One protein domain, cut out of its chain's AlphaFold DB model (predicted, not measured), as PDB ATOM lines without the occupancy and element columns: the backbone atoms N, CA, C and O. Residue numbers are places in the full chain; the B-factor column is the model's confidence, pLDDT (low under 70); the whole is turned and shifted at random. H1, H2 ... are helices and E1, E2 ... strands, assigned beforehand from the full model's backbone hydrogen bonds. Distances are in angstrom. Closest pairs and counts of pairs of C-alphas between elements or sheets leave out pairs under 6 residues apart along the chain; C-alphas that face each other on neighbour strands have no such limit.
ATOM      1  N   VAL A   3     -11.197  39.618  -3.252       94.31
ATOM      2  CA  VAL A   3     -10.772  39.442  -1.870       94.31
ATOM      3  C   VAL A   3     -11.239  40.621  -1.036       94.31
ATOM      4  O   VAL A   3     -11.445  41.725  -1.538       94.31
ATOM      5  N   THR A   4     -11.370  40.384   0.256       95.44
ATOM      6  CA  THR A   4     -11.678  41.412   1.240       95.44
ATOM      7  C   THR A   4     -10.399  41.744   2.004       95.44
ATOM      8  O   THR A   4      -9.697  40.841   2.468       95.44
ATOM      9  N   LEU A   5     -10.077  43.034   2.115       95.69
ATOM     10  CA  LEU A   5      -8.904  43.533   2.833       95.69
ATOM     11  C   LEU A   5      -9.339  44.433   3.987       95.69
ATOM     12  O   LEU A   5     -10.062  45.399   3.771       95.69
ATOM     13  N   THR A   6      -8.836  44.181   5.190       96.69
ATOM     14  CA  THR A   6      -9.058  45.052   6.352       96.69
ATOM     15  C   THR A   6      -7.739  45.666   6.781       96.69
ATOM     16  O   THR A   6      -6.801  44.946   7.116       96.69
ATOM     17  N   ASN A   7      -7.649  46.994   6.782       96.38
ATOM     18  CA  ASN A   7      -6.455  47.689   7.255       96.38
ATOM     19  C   ASN A   7      -6.481  47.811   8.785       96.38
ATOM     20  O   ASN A   7      -7.328  48.503   9.348       96.38
ATOM     21  N   THR A   8      -5.524  47.177   9.453       96.00
ATOM     22  CA  THR A   8      -5.370  47.187  10.918       96.00
ATOM     23  C   THR A   8      -4.334  48.212  11.386       96.00
ATOM     24  O   THR A   8      -4.157  48.412  12.585       96.00
ATOM     25  N   LEU A   9      -3.669  48.903  10.454       87.56
ATOM     26  CA  LEU A   9      -2.451  49.687  10.673       87.56
ATOM     27  C   LEU A   9      -2.632  50.976  11.499       87.56
ATOM     28  O   LEU A   9      -1.681  51.743  11.648       87.56
ATOM     29  N   GLY A  10      -3.825  51.276  12.017       92.38
ATOM     30  CA  GLY A  10      -4.102  52.501  12.785       92.38
ATOM     31  C   GLY A  10      -3.946  53.808  11.987       92.38
ATOM     32  O   GLY A  10      -4.141  54.895  12.523       92.38
ATOM     33  N   ARG A  11      -3.572  53.722  10.705       95.06
ATOM     34  CA  ARG A  11      -3.336  54.839   9.785       95.06
ATOM     35  C   ARG A  11      -3.757  54.461   8.375       95.06
ATOM     36  O   ARG A  11      -3.944  53.289   8.051       95.06
ATOM     37  N   LEU A  12      -3.870  55.470   7.524       95.75
ATOM     38  CA  LEU A  12      -4.214  55.302   6.120       95.75
ATOM     39  C   LEU A  12      -3.073  54.600   5.366       95.75
ATOM     40  O   LEU A  12      -1.902  54.962   5.508       95.75
ATOM     41  N   LEU A  13      -3.418  53.588   4.571       95.75
ATOM     42  CA  LEU A  13      -2.472  52.834   3.755       95.75
ATOM     43  C   LEU A  13      -2.796  53.049   2.278       95.75
ATOM     44  O   LEU A  13      -3.800  52.547   1.784       95.75
ATOM     45  N   THR A  14      -1.914  53.747   1.564       96.81
ATOM     46  CA  THR A  14      -2.001  53.903   0.107       96.81
ATOM     47  C   THR A  14      -0.854  53.176  -0.573       96.81
ATOM     48  O   THR A  14       0.322  53.341  -0.220       96.81
ATOM     49  N   VAL A  15      -1.200  52.365  -1.565       96.31
ATOM     50  CA  VAL A  15      -0.273  51.530  -2.322       96.31
ATOM     51  C   VAL A  15      -0.499  51.772  -3.808       96.31
ATOM     52  O   VAL A  15      -1.614  51.642  -4.306       96.31
ATOM     53  N   LEU A  16       0.567  52.127  -4.526       97.00
ATOM     54  CA  LEU A  16       0.554  52.119  -5.987       97.00
ATOM     55  C   LEU A  16       0.426  50.679  -6.479       97.00
ATOM     56  O   LEU A  16       0.968  49.767  -5.853       97.00
ATOM     57  N   LEU A  17      -0.260  50.492  -7.601       97.19
ATOM     58  CA  LEU A  17      -0.466  49.210  -8.266       97.19
ATOM     59  C   LEU A  17       0.339  49.209  -9.579       97.19
ATOM     60  O   LEU A  17      -0.183  49.627 -10.617       97.19
ATOM     61  N   PRO A  18       1.626  48.803  -9.555       95.81
ATOM     62  CA  PRO A  18       2.492  48.851 -10.728       95.81
ATOM     63  C   PRO A  18       1.960  47.973 -11.854       95.81
ATOM     64  O   PRO A  18       1.409  46.901 -11.600       95.81
ATOM     65  N   HIS A  19       2.191  48.398 -13.096       95.19
ATOM     66  CA  HIS A  19       1.749  47.662 -14.278       95.19
ATOM     67  C   HIS A  19       2.244  46.208 -14.267       95.19
ATOM     68  O   HIS A  19       1.434  45.284 -14.333       95.19
ATOM     69  N   GLU A  20       3.552  46.029 -14.068       95.31
ATOM     70  CA  GLU A  20       4.239  44.732 -14.136       95.31
ATOM     71  C   GLU A  20       3.731  43.705 -13.118       95.31
ATOM     72  O   GLU A  20       3.744  42.510 -13.384       95.31
ATOM     73  N   SER A  21       3.267  44.151 -11.947       96.25
ATOM     74  CA  SER A  21       2.771  43.246 -10.906       96.25
ATOM     75  C   SER A  21       1.252  43.125 -10.902       96.25
ATOM     76  O   SER A  21       0.722  42.035 -10.727       96.25
ATOM     77  N   TYR A  22       0.531  44.238 -11.058       97.19
ATOM     78  CA  TYR A  22      -0.920  44.262 -10.887       97.19
ATOM     79  C   TYR A  22      -1.661  43.995 -12.194       97.19
ATOM     80  O   TYR A  22      -2.518  43.119 -12.238       97.19
ATOM     81  N   CYS A  23      -1.337  44.728 -13.261       96.19
ATOM     82  CA  CYS A  23      -2.054  44.591 -14.531       96.19
ATOM     83  C   CYS A  23      -1.775  43.232 -15.175       96.19
ATOM     84  O   CYS A  23      -2.701  42.592 -15.666       96.19
ATOM     85  N   VAL A  24      -0.522  42.767 -15.109       95.88
ATOM     86  CA  VAL A  24      -0.135  41.435 -15.593       95.88
ATOM     87  C   VAL A  24      -0.885  40.340 -14.831       95.88
ATOM     88  O   VAL A  24      -1.498  39.483 -15.457       95.88
ATOM     89  N   ALA A  25      -0.928  40.401 -13.493       96.31
ATOM     90  CA  ALA A  25      -1.649  39.413 -12.683       96.31
ATOM     91  C   ALA A  25      -3.176  39.473 -12.863       96.31
ATOM     92  O   ALA A  25      -3.854  38.454 -12.752       96.31
ATOM     93  N   ARG A  26      -3.728  40.660 -13.135       95.38
ATOM     94  CA  ARG A  26      -5.157  40.851 -13.413       95.38
ATOM     95  C   ARG A  26      -5.553  40.355 -14.810       95.38
ATOM     96  O   ARG A  26      -6.724  40.061 -15.019       95.38
ATOM     97  N   GLY A  27      -4.609  40.295 -15.752       95.31
ATOM     98  CA  GLY A  27      -4.875  40.008 -17.167       95.31
ATOM     99  C   GLY A  27      -5.512  41.174 -17.934       95.31
ATOM    100  O   GLY A  27      -5.843  41.033 -19.107       95.31
ATOM    101  N   GLU A  28      -5.671  42.335 -17.294       94.25
ATOM    102  CA  GLU A  28      -6.294  43.531 -17.857       94.25
ATOM    103  C   GLU A  28      -5.561  44.782 -17.354       94.25
ATOM    104  O   GLU A  28      -5.254  44.917 -16.164       94.25
ATOM    105  N   CYS A  29      -5.275  45.719 -18.262       93.94
ATOM    106  CA  CYS A  29      -4.582  46.953 -17.917       93.94
ATOM    107  C   CYS A  29      -5.521  47.940 -17.211       93.94
ATOM    108  O   CYS A  29      -6.476  48.424 -17.803       93.94
ATOM    109  N   ALA A  30      -5.189  48.298 -15.970       94.69
ATOM    110  CA  ALA A  30      -5.896  49.321 -15.194       94.69
ATOM    111  C   ALA A  30      -5.205  50.701 -15.217       94.69
ATOM    112  O   ALA A  30      -5.685  51.648 -14.599       94.69
ATOM    113  N   CYS A  31      -4.051  50.820 -15.883       95.12
ATOM    114  CA  CYS A  31      -3.318  52.080 -15.968       95.12
ATOM    115  C   CYS A  31      -4.063  53.103 -16.829       95.12
ATOM    116  O   CYS A  31      -4.547  52.772 -17.912       95.12
ATOM    117  N   THR A  32      -4.046  54.366 -16.408       93.12
ATOM    118  CA  THR A  32      -4.468  55.476 -17.268       93.12
ATOM    119  C   THR A  32      -3.328  55.823 -18.218       93.12
ATOM    120  O   THR A  32      -2.178  55.941 -17.792       93.12
ATOM    121  N   VAL A  33      -3.623  56.005 -19.502       90.44
ATOM    122  CA  VAL A  33      -2.636  56.473 -20.483       90.44
ATOM    123  C   VAL A  33      -2.812  57.975 -20.653       90.44
ATOM    124  O   VAL A  33      -3.882  58.427 -21.056       90.44
ATOM    125  N   GLN A  34      -1.779  58.753 -20.332       87.69
ATOM    126  CA  GLN A  34      -1.812  60.195 -20.571       87.69
ATOM    127  C   GLN A  34      -1.533  60.488 -22.053       87.69
ATOM    128  O   GLN A  34      -0.538  59.984 -22.590       87.69
ATOM    129  N   PRO A  35      -2.380  61.287 -22.729       83.12
ATOM    130  CA  PRO A  35      -2.143  61.675 -24.111       83.12
ATOM    131  C   PRO A  35      -0.910  62.587 -24.208       83.12
ATOM    132  O   PRO A  35      -0.706  63.474 -23.385       83.12
ATOM    133  N   GLY A  36      -0.070  62.365 -25.221       83.62
ATOM    134  CA  GLY A  36       1.152  63.140 -25.445       83.62
ATOM    135  C   GLY A  36       2.233  62.363 -26.195       83.62
ATOM    136  O   GLY A  36       2.072  61.183 -26.520       83.62
ATOM    137  N   ARG A  37       3.363  63.026 -26.474       64.50
ATOM    138  CA  ARG A  37       4.512  62.427 -27.172       64.50
ATOM    139  C   ARG A  37       5.195  61.412 -26.244       64.50
ATOM    140  O   ARG A  37       6.011  61.784 -25.411       64.50
ATOM    141  N   GLY A  38       4.825  60.138 -26.367       73.50
ATOM    142  CA  GLY A  38       5.443  59.032 -25.624       73.50
ATOM    143  C   GLY A  38       4.529  58.267 -24.663       73.50
ATOM    144  O   GLY A  38       5.044  57.411 -23.955       73.50
ATOM    145  N   GLY A  39       3.217  58.553 -24.633       79.62
ATOM    146  CA  GLY A  39       2.193  57.703 -23.999       79.62
ATOM    147  C   GLY A  39       2.579  57.145 -22.625       79.62
ATOM    148  O   GLY A  39       2.752  55.936 -22.473       79.62
ATOM    149  N   GLN A  40       2.742  58.016 -21.629       85.94
ATOM    150  CA  GLN A  40       3.118  57.587 -20.282       85.94
ATOM    151  C   GLN A  40       1.948  56.873 -19.597       85.94
ATOM    152  O   GLN A  40       0.812  57.359 -19.592       85.94
ATOM    153  N   ARG A  41       2.239  55.711 -19.007       89.62
ATOM    154  CA  ARG A  41       1.274  54.940 -18.219       89.62
ATOM    155  C   ARG A  41       1.314  55.408 -16.772       89.62
ATOM    156  O   ARG A  41       2.356  55.350 -16.127       89.62
ATOM    157  N   LEU A  42       0.162  55.814 -16.254       92.25
ATOM    158  CA  LEU A  42      -0.027  56.121 -14.844       92.25
ATOM    159  C   LEU A  42      -0.625  54.899 -14.134       92.25
ATOM    160  O   LEU A  42      -1.731  54.475 -14.486       92.25
ATOM    161  N   PRO A  43       0.086  54.302 -13.161       94.56
ATOM    162  CA  PRO A  43      -0.444  53.183 -12.396       94.56
ATOM    163  C   PRO A  43      -1.616  53.635 -11.523       94.56
ATOM    164  O   PRO A  43      -1.628  54.749 -10.999       94.56
ATOM    165  N   SER A  44      -2.586  52.746 -11.330       95.12
ATOM    166  CA  SER A  44      -3.655  52.962 -10.357       95.12
ATOM    167  C   SER A  44      -3.110  52.875  -8.926       95.12
ATOM    168  O   SER A  44      -1.996  52.403  -8.686       95.12
ATOM    169  N   SER A  45      -3.921  53.272  -7.952       96.12
ATOM    170  CA  SER A  45      -3.609  53.136  -6.529       96.12
ATOM    171  C   SER A  45      -4.760  52.492  -5.770       96.12
ATOM    172  O   SER A  45      -5.923  52.733  -6.090       96.12
ATOM    173  N   LEU A  46      -4.430  51.741  -4.726       96.06
ATOM    174  CA  LEU A  46      -5.369  51.269  -3.714       96.06
ATOM    175  C   LEU A  46      -5.147  52.059  -2.425       96.06
ATOM    176  O   LEU A  46      -4.010  52.180  -1.967       96.06
ATOM    177  N   THR A  47      -6.231  52.547  -1.826       96.69
ATOM    178  CA  THR A  47      -6.202  53.236  -0.535       96.69
ATOM    179  C   THR A  47      -7.133  52.534   0.438       96.69
ATOM    180  O   THR A  47      -8.325  52.433   0.179       96.69
ATOM    181  N   LEU A  48      -6.583  52.101   1.572       95.88
ATOM    182  CA  LEU A  48      -7.322  51.499   2.673       95.88
ATOM    183  C   LEU A  48      -7.320  52.458   3.866       95.88
ATOM    184  O   LEU A  48      -6.263  52.767   4.430       95.88
ATOM    185  N   ALA A  49      -8.500  52.924   4.268       95.50
ATOM    186  CA  ALA A  49      -8.660  53.692   5.500       95.50
ATOM    187  C   ALA A  49      -8.425  52.800   6.732       95.50
ATOM    188  O   ALA A  49      -8.632  51.590   6.685       95.50
ATOM    189  N   SER A  50      -7.963  53.392   7.834       95.38
ATOM    190  CA  SER A  50      -7.681  52.645   9.066       95.38
ATOM    191  C   SER A  50      -8.949  52.018   9.642       95.38
ATOM    192  O   SER A  50      -9.956  52.706   9.785       95.38
ATOM    193  N   GLY A  51      -8.886  50.739  10.008       92.69
ATOM    194  CA  GLY A  51     -10.007  49.991  10.581       92.69
ATOM    195  C   GLY A  51     -11.127  49.674   9.588       92.69
ATOM    196  O   GLY A  51     -12.123  49.072   9.977       92.69
ATOM    197  N   VAL A  52     -10.982  50.064   8.318       93.94
ATOM    198  CA  VAL A  52     -11.997  49.830   7.291       93.94
ATOM    199  C   VAL A  52     -11.708  48.522   6.571       93.94
ATOM    200  O   VAL A  52     -10.582  48.252   6.141       93.94
ATOM    201  N   THR A  53     -12.764  47.728   6.432       94.94
ATOM    202  CA  THR A  53     -12.807  46.551   5.575       94.94
ATOM    203  C   THR A  53     -13.261  46.978   4.188       94.94
ATOM    204  O   THR A  53     -14.356  47.510   4.029       94.94
ATOM    205  N   GLN A  54     -12.412  46.763   3.190       95.00
ATOM    206  CA  GLN A  54     -12.745  46.960   1.791       95.00
ATOM    207  C   GLN A  54     -13.050  45.611   1.149       95.00
ATOM    208  O   GLN A  54     -12.201  44.717   1.107       95.00
ATOM    209  N   GLU A  55     -14.271  45.485   0.654       94.19
ATOM    210  CA  GLU A  55     -14.761  44.311  -0.057       94.19
ATOM    211  C   GLU A  55     -14.470  44.417  -1.558       94.19
ATOM    212  O   GLU A  55     -14.081  45.471  -2.066       94.19
ATOM    213  N   ASP A  56     -14.618  43.290  -2.252       92.56
ATOM    214  CA  ASP A  56     -14.495  43.173  -3.706       92.56
ATOM    215  C   ASP A  56     -13.194  43.706  -4.327       92.56
ATOM    216  O   ASP A  56     -13.136  44.101  -5.495       92.56
ATOM    217  N   VAL A  57     -12.097  43.657  -3.570       94.31
ATOM    218  CA  VAL A  57     -10.779  44.042  -4.073       94.31
ATOM    219  C   VAL A  57     -10.293  42.982  -5.071       94.31
ATOM    220  O   VAL A  57     -10.331  41.790  -4.760       94.31
ATOM    221  N   PRO A  58      -9.797  43.358  -6.264       94.69
ATOM    222  CA  PRO A  58      -9.271  42.389  -7.218       94.69
ATOM    223  C   PRO A  58      -8.121  41.582  -6.616       94.69
ATOM    224  O   PRO A  58      -7.153  42.143  -6.105       94.69
ATOM    225  N   GLU A  59      -8.181  40.259  -6.736       95.06
ATOM    226  CA  GLU A  59      -7.165  39.366  -6.166       95.06
ATOM    227  C   GLU A  59      -5.743  39.647  -6.686       95.06
ATOM    228  O   GLU A  59      -4.760  39.456  -5.969       95.06
ATOM    229  N   ALA A  60      -5.619  40.201  -7.895       96.19
ATOM    230  CA  ALA A  60      -4.352  40.640  -8.475       96.19
ATOM    231  C   ALA A  60      -3.572  41.635  -7.592       96.19
ATOM    232  O   ALA A  60      -2.348  41.720  -7.697       96.19
ATOM    233  N   VAL A  61      -4.242  42.357  -6.684       96.31
ATOM    234  CA  VAL A  61      -3.599  43.240  -5.698       96.31
ATOM    235  C   VAL A  61      -2.612  42.466  -4.806       96.31
ATOM    236  O   VAL A  61      -1.596  43.026  -4.391       96.31
ATOM    237  N   LEU A  62      -2.835  41.169  -4.570       96.31
ATOM    238  CA  LEU A  62      -1.934  40.315  -3.786       96.31
ATOM    239  C   LEU A  62      -0.579  40.072  -4.467       96.31
ATOM    240  O   LEU A  62       0.398  39.762  -3.787       96.31
ATOM    241  N   SER A  63      -0.496  40.268  -5.787       96.94
ATOM    242  CA  SER A  63       0.763  40.184  -6.540       96.94
ATOM    243  C   SER A  63       1.641  41.427  -6.354       96.94
ATOM    244  O   SER A  63       2.809  41.427  -6.741       96.94
ATOM    245  N   VAL A  64       1.114  42.498  -5.746       97.56
ATOM    246  CA  VAL A  64       1.879  43.716  -5.460       97.56
ATOM    247  C   VAL A  64       2.745  43.498  -4.210       97.56
ATOM    248  O   VAL A  64       2.200  43.307  -3.117       97.56
ATOM    249  N   PRO A  65       4.089  43.608  -4.299       96.56
ATOM    250  CA  PRO A  65       4.989  43.260  -3.193       96.56
ATOM    251  C   PRO A  65       4.708  44.013  -1.892       96.56
ATOM    252  O   PRO A  65       4.828  43.451  -0.803       96.56
ATOM    253  N   ARG A  66       4.303  45.284  -1.999       96.25
ATOM    254  CA  ARG A  66       3.977  46.129  -0.846       96.25
ATOM    255  C   ARG A  66       2.720  45.655  -0.116       96.25
ATOM    256  O   ARG A  66       2.707  45.686   1.110       96.25
ATOM    257  N   VAL A  67       1.704  45.183  -0.841       96.69
ATOM    258  CA  VAL A  67       0.492  44.615  -0.228       96.69
ATOM    259  C   VAL A  67       0.818  43.283   0.430       96.69
ATOM    260  O   VAL A  67       0.506  43.088   1.600       96.69
ATOM    261  N   ALA A  68       1.531  42.401  -0.274       96.81
ATOM    262  CA  ALA A  68       1.949  41.121   0.284       96.81
ATOM    263  C   ALA A  68       2.797  41.301   1.559       96.81
ATOM    264  O   ALA A  68       2.647  40.556   2.524       96.81
ATOM    265  N   ALA A  69       3.669  42.314   1.595       96.94
ATOM    266  CA  ALA A  69       4.435  42.660   2.787       96.94
ATOM    267  C   ALA A  69       3.554  43.179   3.931       96.94
ATOM    268  O   ALA A  69       3.774  42.772   5.069       96.94
ATOM    269  N   ALA A  70       2.568  44.036   3.646       95.94
ATOM    270  CA  ALA A  70       1.631  44.541   4.651       95.94
ATOM    271  C   ALA A  70       0.811  43.402   5.284       95.94
ATOM    272  O   ALA A  70       0.676  43.346   6.503       95.94
ATOM    273  N   ILE A  71       0.366  42.435   4.477       96.69
ATOM    274  CA  ILE A  71      -0.337  41.243   4.971       96.69
ATOM    275  C   ILE A  71       0.574  40.407   5.873       96.69
ATOM    276  O   ILE A  71       0.199  40.071   6.992       96.69
ATOM    277  N   ARG A  72       1.807  40.119   5.435       97.38
ATOM    278  CA  ARG A  72       2.769  39.343   6.241       97.38
ATOM    279  C   ARG A  72       3.125  40.008   7.570       97.38
ATOM    280  O   ARG A  72       3.443  39.310   8.523       97.38
ATOM    281  N   ARG A  73       3.108  41.342   7.623       96.19
ATOM    282  CA  ARG A  73       3.357  42.117   8.849       96.19
ATOM    283  C   ARG A  73       2.151  42.156   9.788       96.19
ATOM    284  O   ARG A  73       2.317  42.540  10.937       96.19
ATOM    285  N   GLY A  74       0.970  41.758   9.314       96.06
ATOM    286  CA  GLY A  74      -0.283  41.885  10.056       96.06
ATOM    287  C   GLY A  74      -0.907  43.281   9.983       96.06
ATOM    288  O   GLY A  74      -1.873  43.533  10.695       96.06
ATOM    289  N   ASP A  75      -0.394  44.163   9.117       95.81
ATOM    290  CA  ASP A  75      -0.924  45.515   8.873       95.81
ATOM    291  C   ASP A  75      -2.234  45.481   8.061       95.81
ATOM    292  O   ASP A  75      -3.015  46.435   8.054       95.81
ATOM    293  N   VAL A  76      -2.449  44.390   7.316       97.12
ATOM    294  CA  VAL A  76      -3.649  44.137   6.515       97.12
ATOM    295  C   VAL A  76      -4.099  42.697   6.727       97.12
ATOM    296  O   VAL A  76      -3.329  41.762   6.514       97.12
ATOM    297  N   VAL A  77      -5.361  42.511   7.096       96.81
ATOM    298  CA  VAL A  77      -6.005  41.195   7.163       96.81
ATOM    299  C   VAL A  77      -6.652  40.892   5.814       96.81
ATOM    300  O   VAL A  77      -7.324  41.745   5.239       96.81
ATOM    301  N   LEU A  78      -6.425  39.681   5.306       96.12
ATOM    302  CA  LEU A  78      -6.962  39.187   4.040       96.12
ATOM    303  C   LEU A  78      -8.028  38.120   4.306       96.12
ATOM    304  O   LEU A  78      -7.734  37.105   4.935       96.12
ATOM    305  N   THR A  79      -9.207  38.298   3.719       93.88
ATOM    306  CA  THR A  79     -10.268  37.285   3.682       93.88
ATOM    307  C   THR A  79     -10.596  36.965   2.226       93.88
ATOM    308  O   THR A  79     -10.961  37.853   1.456       93.88
ATOM    309  N   ARG A  80     -10.448  35.701   1.814       90.44
ATOM    310  CA  ARG A  80     -10.772  35.270   0.443       90.44
ATOM    311  C   ARG A  80     -12.238  34.837   0.381       90.44
ATOM    312  O   ARG A  80     -12.646  33.942   1.117       90.44
ATOM    313  N   GLN A  81     -13.008  35.451  -0.515       75.06
ATOM    314  CA  GLN A  81     -14.373  35.028  -0.823       75.06
ATOM    315  C   GLN A  81     -14.288  33.708  -1.604       75.06
ATOM    316  O   GLN A  81     -13.910  33.689  -2.775       75.06
TER     317      GLN A  81
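Overview. This is residues 3 to 81 of the 116 residues of an uncharacterized protein of Corallococcus sp. H22C18031201 (UniProt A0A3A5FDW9). A strongly twisted sheet, E4 E1 E5, makes one end, and a two-stranded ribbon, E2 E3, runs from it through the middle toward a thin loop arm with its tip at Arg 37. H3 packs between E5 and E2, and H1 and H2 pack together near the last residue of E2. The 79 printed residues hold E1 E2 H1 E3 E4 H2 H3 E5 in chain order; both sheets are antiparallel and the class is mixed. The whole is only just compact, close to loose, with radius of gyration of the C-alphas 13.5 A and spans of 42 by 24 by 19 A.

Along the chain. Find C-alpha 3 at (-10.772, 39.442, -1.870), where E1, residues 3 to 7, begins. Next come E2, 13 to 17, H1, 19 to 26, and E3, 44 to 48, 13.6 A long. E4, 53 to 58, spans 13.9 A, then H2, 59 to 63, and H3, 65 to 73, 12.2 A. E5, 76 to 80, ends at (-10.772, 35.270, 0.443).

Arrangement. Look at E1, between E4 (N 5 to O 54, 2.9 A) and E5 (N 4 to O 79, 2.8 A). E4, H2, H3 and E5 form a split strand-helix-strand unit, two strands that run the same way in one sheet with helices between them along the chain and E1 between them in the sheet, and its crossover is right-handed. H3 stands up from this sheet at 65 degrees; its C-alpha 70 is 5.6 A from C-alpha 76 of E5, the closest pair. H2 only grazes the sheet. In E2 and E3, N 15 and O 46 are 2.8 A apart. H1 and H2 touch, closest at C-alphas 26 and 60, 5.0 A. Every O i to N i+4 pair is within hydrogen-bond range in H3, against 2 of 4 in H1 and 0 of 1 in H2, where 2 of 2 O i to N i+3 pairs are.

Size, cuts and confidence. The farthest C-alphas, Arg 37 and Gly 74, are 42.8 A apart. The printed part has no cut; the H1 to E3 link, 17 residues, is long, and in it residues 32 to 33 pair antiparallel with 41 to 42. Mean pLDDT of the printed part is 93.6; residue 37 is under 70.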